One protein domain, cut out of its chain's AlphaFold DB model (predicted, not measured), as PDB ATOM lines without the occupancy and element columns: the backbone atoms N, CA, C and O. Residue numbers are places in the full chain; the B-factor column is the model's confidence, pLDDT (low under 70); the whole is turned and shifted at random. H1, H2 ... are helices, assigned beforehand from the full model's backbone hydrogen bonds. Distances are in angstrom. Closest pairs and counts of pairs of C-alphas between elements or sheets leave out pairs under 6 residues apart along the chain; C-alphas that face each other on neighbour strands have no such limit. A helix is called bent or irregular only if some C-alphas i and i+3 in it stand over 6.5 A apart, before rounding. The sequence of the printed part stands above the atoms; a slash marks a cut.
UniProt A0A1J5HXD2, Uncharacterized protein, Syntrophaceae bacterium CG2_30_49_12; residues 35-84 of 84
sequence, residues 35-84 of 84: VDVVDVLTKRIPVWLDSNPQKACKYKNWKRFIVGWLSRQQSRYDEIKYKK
ATOM      1  N   VAL A  35     149.389 141.390 112.251       96.06
ATOM      2  CA  VAL A  35     150.469 141.717 113.186       96.06
ATOM      3  C   VAL A  35     151.440 140.549 113.302       96.06
ATOM      4  O   VAL A  35     151.060 139.442 113.666       96.06
ATOM      5  N   ASP A  36     152.733 140.817 113.112       96.00
ATOM      6  CA  ASP A  36     153.789 139.858 113.456       96.00
ATOM      7  C   ASP A  36     153.931 139.755 114.986       96.00
ATOM      8  O   ASP A  36     154.667 140.507 115.638       96.00
ATOM      9  N   VAL A  37     153.157 138.845 115.584       96.44
ATOM     10  CA  VAL A  37     153.096 138.649 117.038       96.44
ATOM     11  C   VAL A  37     154.454 138.235 117.604       96.44
ATOM     12  O   VAL A  37     154.827 138.699 118.685       96.44
ATOM     13  N   VAL A  38     155.209 137.395 116.894       96.00
ATOM     14  CA  VAL A  38     156.521 136.919 117.350       96.00
ATOM     15  C   VAL A  38     157.512 138.078 117.400       96.00
ATOM     16  O   VAL A  38     158.175 138.259 118.425       96.00
ATOM     17  N   ASP A  39     157.580 138.910 116.360       96.19
ATOM     18  CA  ASP A  39     158.438 140.101 116.334       96.19
ATOM     19  C   ASP A  39     158.055 141.108 117.428       96.19
ATOM     20  O   ASP A  39     158.917 141.638 118.140       96.19
ATOM     21  N   VAL A  40     156.752 141.324 117.636       96.25
ATOM     22  CA  VAL A  40     156.259 142.208 118.697       96.25
ATOM     23  C   VAL A  40     156.691 141.716 120.081       96.25
ATOM     24  O   VAL A  40     157.191 142.512 120.879       96.25
ATOM     25  N   LEU A  41     156.527 140.422 120.372       95.88
ATOM     26  CA  LEU A  41     156.867 139.840 121.673       95.88
ATOM     27  C   LEU A  41     158.373 139.779 121.925       95.88
ATOM     28  O   LEU A  41     158.798 140.018 123.052       95.88
ATOM     29  N   THR A  42     159.164 139.440 120.907       95.00
ATOM     30  CA  THR A  42     160.599 139.145 121.064       95.00
ATOM     31  C   THR A  42     161.506 140.345 120.832       95.00
ATOM     32  O   THR A  42     162.633 140.337 121.318       95.00
ATOM     33  N   LYS A  43     161.036 141.382 120.129       95.31
ATOM     34  CA  LYS A  43     161.858 142.555 119.799       95.31
ATOM     35  C   LYS A  43     161.205 143.855 120.232       95.31
ATOM     36  O   LYS A  43     161.750 144.566 121.071       95.31
ATOM     37  N   ARG A  44     160.019 144.174 119.704       95.75
ATOM     38  CA  ARG A  44     159.446 145.527 119.859       95.75
ATOM     39  C   ARG A  44     159.086 145.856 121.297       95.75
ATOM     40  O   ARG A  44     159.441 146.926 121.787       95.75
ATOM     41  N   ILE A  45     158.376 144.950 121.968       95.69
ATOM     42  CA  ILE A  45     158.006 145.160 123.364       95.69
ATOM     43  C   ILE A  45     159.252 145.171 124.267       95.69
ATOM     44  O   ILE A  45     159.375 146.127 125.030       95.69
ATOM     45  N   PRO A  46     160.187 144.201 124.180       95.56
ATOM     46  CA  PRO A  46     161.433 144.244 124.946       95.56
ATOM     47  C   PRO A  46     162.204 145.559 124.805       95.56
ATOM     48  O   PRO A  46     162.519 146.177 125.817       95.56
ATOM     49  N   VAL A  47     162.406 146.046 123.575       96.06
ATOM     50  CA  VAL A  47     163.073 147.334 123.311       96.06
ATOM     51  C   VAL A  47     162.328 148.496 123.970       96.06
ATOM     52  O   VAL A  47     162.942 149.382 124.565       96.06
ATOM     53  N   TRP A  48     160.993 148.503 123.911       95.31
ATOM     54  CA  TRP A  48     160.208 149.551 124.562       95.31
ATOM     55  C   TRP A  48     160.316 149.512 126.087       95.31
ATOM     56  O   TRP A  48     160.400 150.572 126.707       95.31
ATOM     57  N   LEU A  49     160.299 148.315 126.681       94.44
ATOM     58  CA  LEU A  49     160.418 148.123 128.126       94.44
ATOM     59  C   LEU A  49     161.798 148.551 128.631       94.44
ATOM     60  O   LEU A  49     161.858 149.266 129.630       94.44
ATOM     61  N   ASP A  50     162.857 148.192 127.904       93.69
ATOM     62  CA  ASP A  50     164.239 148.606 128.170       93.69
ATOM     63  C   ASP A  50     164.405 150.131 128.085       93.69
ATOM     64  O   ASP A  50     164.956 150.768 128.976       93.69
ATOM     65  N   SER A  51     163.796 150.756 127.072       94.19
ATOM     66  CA  SER A  51     163.827 152.215 126.903       94.19
ATOM     67  C   SER A  51     162.913 152.976 127.876       94.19
ATOM     68  O   SER A  51     163.031 154.193 128.019       94.19
ATOM     69  N   ASN A  52     161.940 152.311 128.513       92.94
ATOM     70  CA  ASN A  52     160.929 152.954 129.366       92.94
ATOM     71  C   ASN A  52     160.715 152.210 130.700       92.94
ATOM     72  O   ASN A  52     159.563 151.910 131.051       92.94
ATOM     73  N   PRO A  53     161.763 151.979 131.511       89.50
ATOM     74  CA  PRO A  53     161.661 151.164 132.723       89.50
ATOM     75  C   PRO A  53     160.677 151.757 133.746       89.50
ATOM     76  O   PRO A  53     159.908 151.035 134.380       89.50
ATOM     77  N   GLN A  54     160.598 153.092 133.835       90.56
ATOM     78  CA  GLN A  54     159.656 153.799 134.719       90.56
ATOM     79  C   GLN A  54     158.179 153.629 134.322       90.56
ATOM     80  O   GLN A  54     157.279 153.799 135.147       90.56
ATOM     81  N   LYS A  55     157.894 153.339 133.046       87.81
ATOM     82  CA  LYS A  55     156.535 153.007 132.591       87.81
ATOM     83  C   LYS A  55     156.291 151.511 132.732       87.81
ATOM     84  O   LYS A  55     155.211 151.119 133.165       87.81
ATOM     85  N   ALA A  56     157.301 150.701 132.419       85.94
ATOM     86  CA  ALA A  56     157.272 149.252 132.525       85.94
ATOM     87  C   ALA A  56     156.905 148.779 133.942       85.94
ATOM     88  O   ALA A  56     156.012 147.948 134.097       85.94
ATOM     89  N   CYS A  57     157.501 149.377 134.981       82.31
ATOM     90  CA  CYS A  57     157.260 149.004 136.381       82.31
ATOM     91  C   CYS A  57     155.802 149.196 136.848       82.31
ATOM     92  O   CYS A  57     155.385 148.612 137.849       82.31
ATOM     93  N   LYS A  58     154.994 149.981 136.120       86.44
ATOM     94  CA  LYS A  58     153.579 150.221 136.441       86.44
ATOM     95  C   LYS A  58     152.669 149.079 135.987       86.44
ATOM     96  O   LYS A  58     151.546 148.953 136.481       86.44
ATOM     97  N   TYR A  59     153.116 148.241 135.052       85.88
ATOM     98  CA  TYR A  59     152.300 147.154 134.528       85.88
ATOM     99  C   TYR A  59     152.344 145.938 135.452       85.88
ATOM    100  O   TYR A  59     153.360 145.276 135.615       85.88
ATOM    101  N   LYS A  60     151.185 145.609 136.027       84.38
ATOM    102  CA  LYS A  60     150.986 144.388 136.830       84.38
ATOM    103  C   LYS A  60     150.338 143.250 136.036       84.38
ATOM    104  O   LYS A  60     150.410 142.093 136.433       84.38
ATOM    105  N   ASN A  61     149.677 143.580 134.924       90.19
ATOM    106  CA  ASN A  61     148.970 142.628 134.070       90.19
ATOM    107  C   ASN A  61     149.557 142.637 132.655       90.19
ATOM    108  O   ASN A  61     149.087 143.358 131.769       90.19
ATOM    109  N   TRP A  62     150.566 141.795 132.454       92.50
ATOM    110  CA  TRP A  62     151.272 141.662 131.184       92.50
ATOM    111  C   TRP A  62     150.391 141.145 130.047       92.50
ATOM    112  O   TRP A  62     150.531 141.603 128.919       92.50
ATOM    113  N   LYS A  63     149.406 140.279 130.332       92.12
ATOM    114  CA  LYS A  63     148.460 139.808 129.307       92.12
ATOM    115  C   LYS A  63     147.670 140.973 128.710       92.12
ATOM    116  O   LYS A  63     147.573 141.082 127.493       92.12
ATOM    117  N   ARG A  64     147.125 141.855 129.559       92.56
ATOM    118  CA  ARG A  64     146.393 143.050 129.101       92.56
ATOM    119  C   ARG A  64     147.307 143.996 128.323       92.56
ATOM    120  O   ARG A  64     146.873 144.554 127.322       92.56
ATOM    121  N   PHE A  65     148.547 144.167 128.780       94.88
ATOM    122  CA  PHE A  65     149.534 145.006 128.105       94.88
ATOM    123  C   PHE A  65     149.840 144.506 126.687       94.88
ATOM    124  O   PHE A  65     149.689 145.272 125.740       94.88
ATOM    125  N   ILE A  66     150.177 143.220 126.538       95.44
ATOM    126  CA  ILE A  66     150.486 142.596 125.243       95.44
ATOM    127  C   ILE A  66     149.290 142.704 124.294       95.44
ATOM    128  O   ILE A  66     149.428 143.214 123.188       95.44
ATOM    129  N   VAL A  67     148.097 142.290 124.734       95.75
ATOM    130  CA  VAL A  67     146.887 142.332 123.896       95.75
ATOM    131  C   VAL A  67     146.552 143.765 123.472       95.75
ATOM    132  O   VAL A  67     146.219 144.004 122.316       95.75
ATOM    133  N   GLY A  68     146.690 144.737 124.378       96.62
ATOM    134  CA  GLY A  68     146.502 146.149 124.045       96.62
ATOM    135  C   GLY A  68     147.534 146.673 123.042       96.62
ATOM    136  O   GLY A  68     147.205 147.521 122.215       96.62
ATOM    137  N   TRP A  69     148.769 146.167 123.083       96.19
ATOM    138  CA  TRP A  69     149.795 146.501 122.097       96.19
ATOM    139  C   TRP A  69     149.452 145.941 120.717       96.19
ATOM    140  O   TRP A  69     149.463 146.689 119.740       96.19
ATOM    141  N   LEU A  70     149.114 144.651 120.647       97.06
ATOM    142  CA  LEU A  70     148.754 143.967 119.403       97.06
ATOM    143  C   LEU A  70     147.527 144.607 118.751       97.06
ATOM    144  O   LEU A  70     147.571 144.937 117.572       97.06
ATOM    145  N   SER A  71     146.487 144.903 119.536       96.81
ATOM    146  CA  SER A  71     145.283 145.581 119.045       96.81
ATOM    147  C   SER A  71     145.598 146.938 118.409       96.81
ATOM    148  O   SER A  71     145.097 147.230 117.330       96.81
ATOM    149  N   ARG A  72     146.487 147.741 119.009       95.69
ATOM    150  CA  ARG A  72     146.913 149.019 118.414       95.69
ATOM    151  C   ARG A  72     147.716 148.840 117.128       95.69
ATOM    152  O   ARG A  72     147.658 149.715 116.275       95.69
ATOM    153  N   GLN A  73     148.506 147.770 116.997       95.25
ATOM    154  CA  GLN A  73     149.214 147.485 115.745       95.25
ATOM    155  C   GLN A  73     148.223 147.074 114.655       95.25
ATOM    156  O   GLN A  73     148.244 147.678 113.590       95.25
ATOM    157  N   GLN A  74     147.318 146.138 114.955       94.75
ATOM    158  CA  GLN A  74     146.271 145.685 114.036       94.75
ATOM    159  C   GLN A  74     145.448 146.868 113.516       94.75
ATOM    160  O   GLN A  74     145.374 147.062 112.310       94.75
ATOM    161  N   SER A  75     144.947 147.739 114.401       93.56
ATOM    162  CA  SER A  75     144.175 148.915 113.976       93.56
ATOM    163  C   SER A  75     144.957 149.841 113.040       93.56
ATOM    164  O   SER A  75     144.391 150.379 112.097       93.56
ATOM    165  N   ARG A  76     146.273 150.002 113.245       91.38
ATOM    166  CA  ARG A  76     147.118 150.787 112.329       91.38
ATOM    167  C   ARG A  76     147.261 150.116 110.964       91.38
ATOM    168  O   ARG A  76     147.279 150.821 109.960       91.38
ATOM    169  N   TYR A  77     147.376 148.789 110.915       90.44
ATOM    170  CA  TYR A  77     147.394 148.050 109.652       90.44
ATOM    171  C   TYR A  77     146.052 148.154 108.926       90.44
ATOM    172  O   TYR A  77     146.047 148.437 107.729       90.44
ATOM    173  N   ASP A  78     144.936 148.031 109.647       89.62
ATOM    174  CA  ASP A  78     143.589 148.194 109.095       89.62
ATOM    175  C   ASP A  78     143.419 149.598 108.493       89.62
ATOM    176  O   ASP A  78     143.035 149.741 107.334       89.62
ATOM    177  N   GLU A  79     143.790 150.650 109.230       90.06
ATOM    178  CA  GLU A  79     143.746 152.031 108.737       90.06
ATOM    179  C   GLU A  79     144.555 152.228 107.447       90.06
ATOM    180  O   GLU A  79     144.107 152.933 106.546       90.06
ATOM    181  N   ILE A  80     145.741 151.618 107.341       89.06
ATOM    182  CA  ILE A  80     146.577 151.688 106.132       89.06
ATOM    183  C   ILE A  80     145.923 150.923 104.976       89.06
ATOM    184  O   ILE A  80     145.951 151.391 103.838       89.06
ATOM    185  N   LYS A  81     145.329 149.761 105.260       85.69
ATOM    186  CA  LYS A  81     144.681 148.889 104.276       85.69
ATOM    187  C   LYS A  81     143.448 149.537 103.646       85.69
ATOM    188  O   LYS A  81     143.259 149.388 102.446       85.69
ATOM    189  N   TYR A  82     142.650 150.264 104.430       82.88
ATOM    190  CA  TYR A  82     141.412 150.914 103.974       82.88
ATOM    191  C   TYR A  82     141.581 152.383 103.543       82.88
ATOM    192  O   TYR A  82     140.629 152.987 103.058       82.88
ATOM    193  N   LYS A  83     142.772 152.977 103.706       74.25
ATOM    194  CA  LYS A  83     143.115 154.308 103.156       74.25
ATOM    195  C   LYS A  83     143.640 154.267 101.716       74.25
ATOM    196  O   LYS A  83     144.019 155.313 101.191       74.25
ATOM    197  N   LYS A  84     143.706 153.083 101.113       51.84
ATOM    198  CA  LYS A  84     144.170 152.848  99.747       51.84
ATOM    199  C   LYS A  84     142.990 152.541  98.838       51.84
ATOM    200  O   LYS A  84     143.062 152.974  97.671       51.84
TER     201      LYS A  84
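Overview. This is residues 35 to 84 of the 84 residues of an uncharacterized protein of Syntrophaceae bacterium CG2_30_49_12 (UniProt A0A1J5HXD2). A long helix, H3, makes most of the length of a loose rod, and a shorter helix, H1, slants away from it, with residues 37 to 41 beside residues 66 to 70 of H3. The one-turn helix H2 and the link of residues 57 to 61 lead back from the far end of H1 to the start of H3, while residues 78 to 84 stick out at the other end of the rod. The printed part has 50 residues with three named helices, H1, H2 and H3 in that order, and no named strand; the class is all helix. The whole is loose, with a radius of gyration of the C-alphas of 12.4 A and spans of 39 by 18 by 17 A.

Arrangement. H1, residues 37 to 51, and H3, residues 62 to 82, only just touch, with 3 pairs of C-alphas within 8 A. H1 touches H3 with residues 37 to 41 alone and H3 touches H1 with residues 66 to 70 alone; the closest C-alphas of the two, those of Val 37 and Leu 70, are 7.3 A apart. The two helices run opposite ways at a steep tilt of 67 degrees. H2, residues 53 to 56, is close to H1 but not clearly touching it; their closest C-alphas, those of Leu 49 and Ala 56, are 5.5 A apart. H2 and H3 are apart. In H3 every O i to N i+4 pair is within hydrogen-bond range, in H1 9 of 11 are, and H2 is too short for such a pair.

Along the chain. H1 begins at C-alpha 37, (153.096, 138.649, 117.038), and measures 19.9 A; it is irregular, but only just, with C-alphas 42 and 45 6.9 A apart. H2 begins at C-alpha 53, (161.661, 151.164, 132.723), and measures 4.8 A. H3 measures 30.4 A and ends at C-alpha 82, (141.412, 150.914, 103.974).

Size, cuts and confidence. The C-alphas of Cys 57 and Lys 84, the two farthest apart, are 39.1 A from each other. The printed part has no cut, and both links are tight. The mean pLDDT of the printed part is 91.5; residue 84, the chain's last, is under 70.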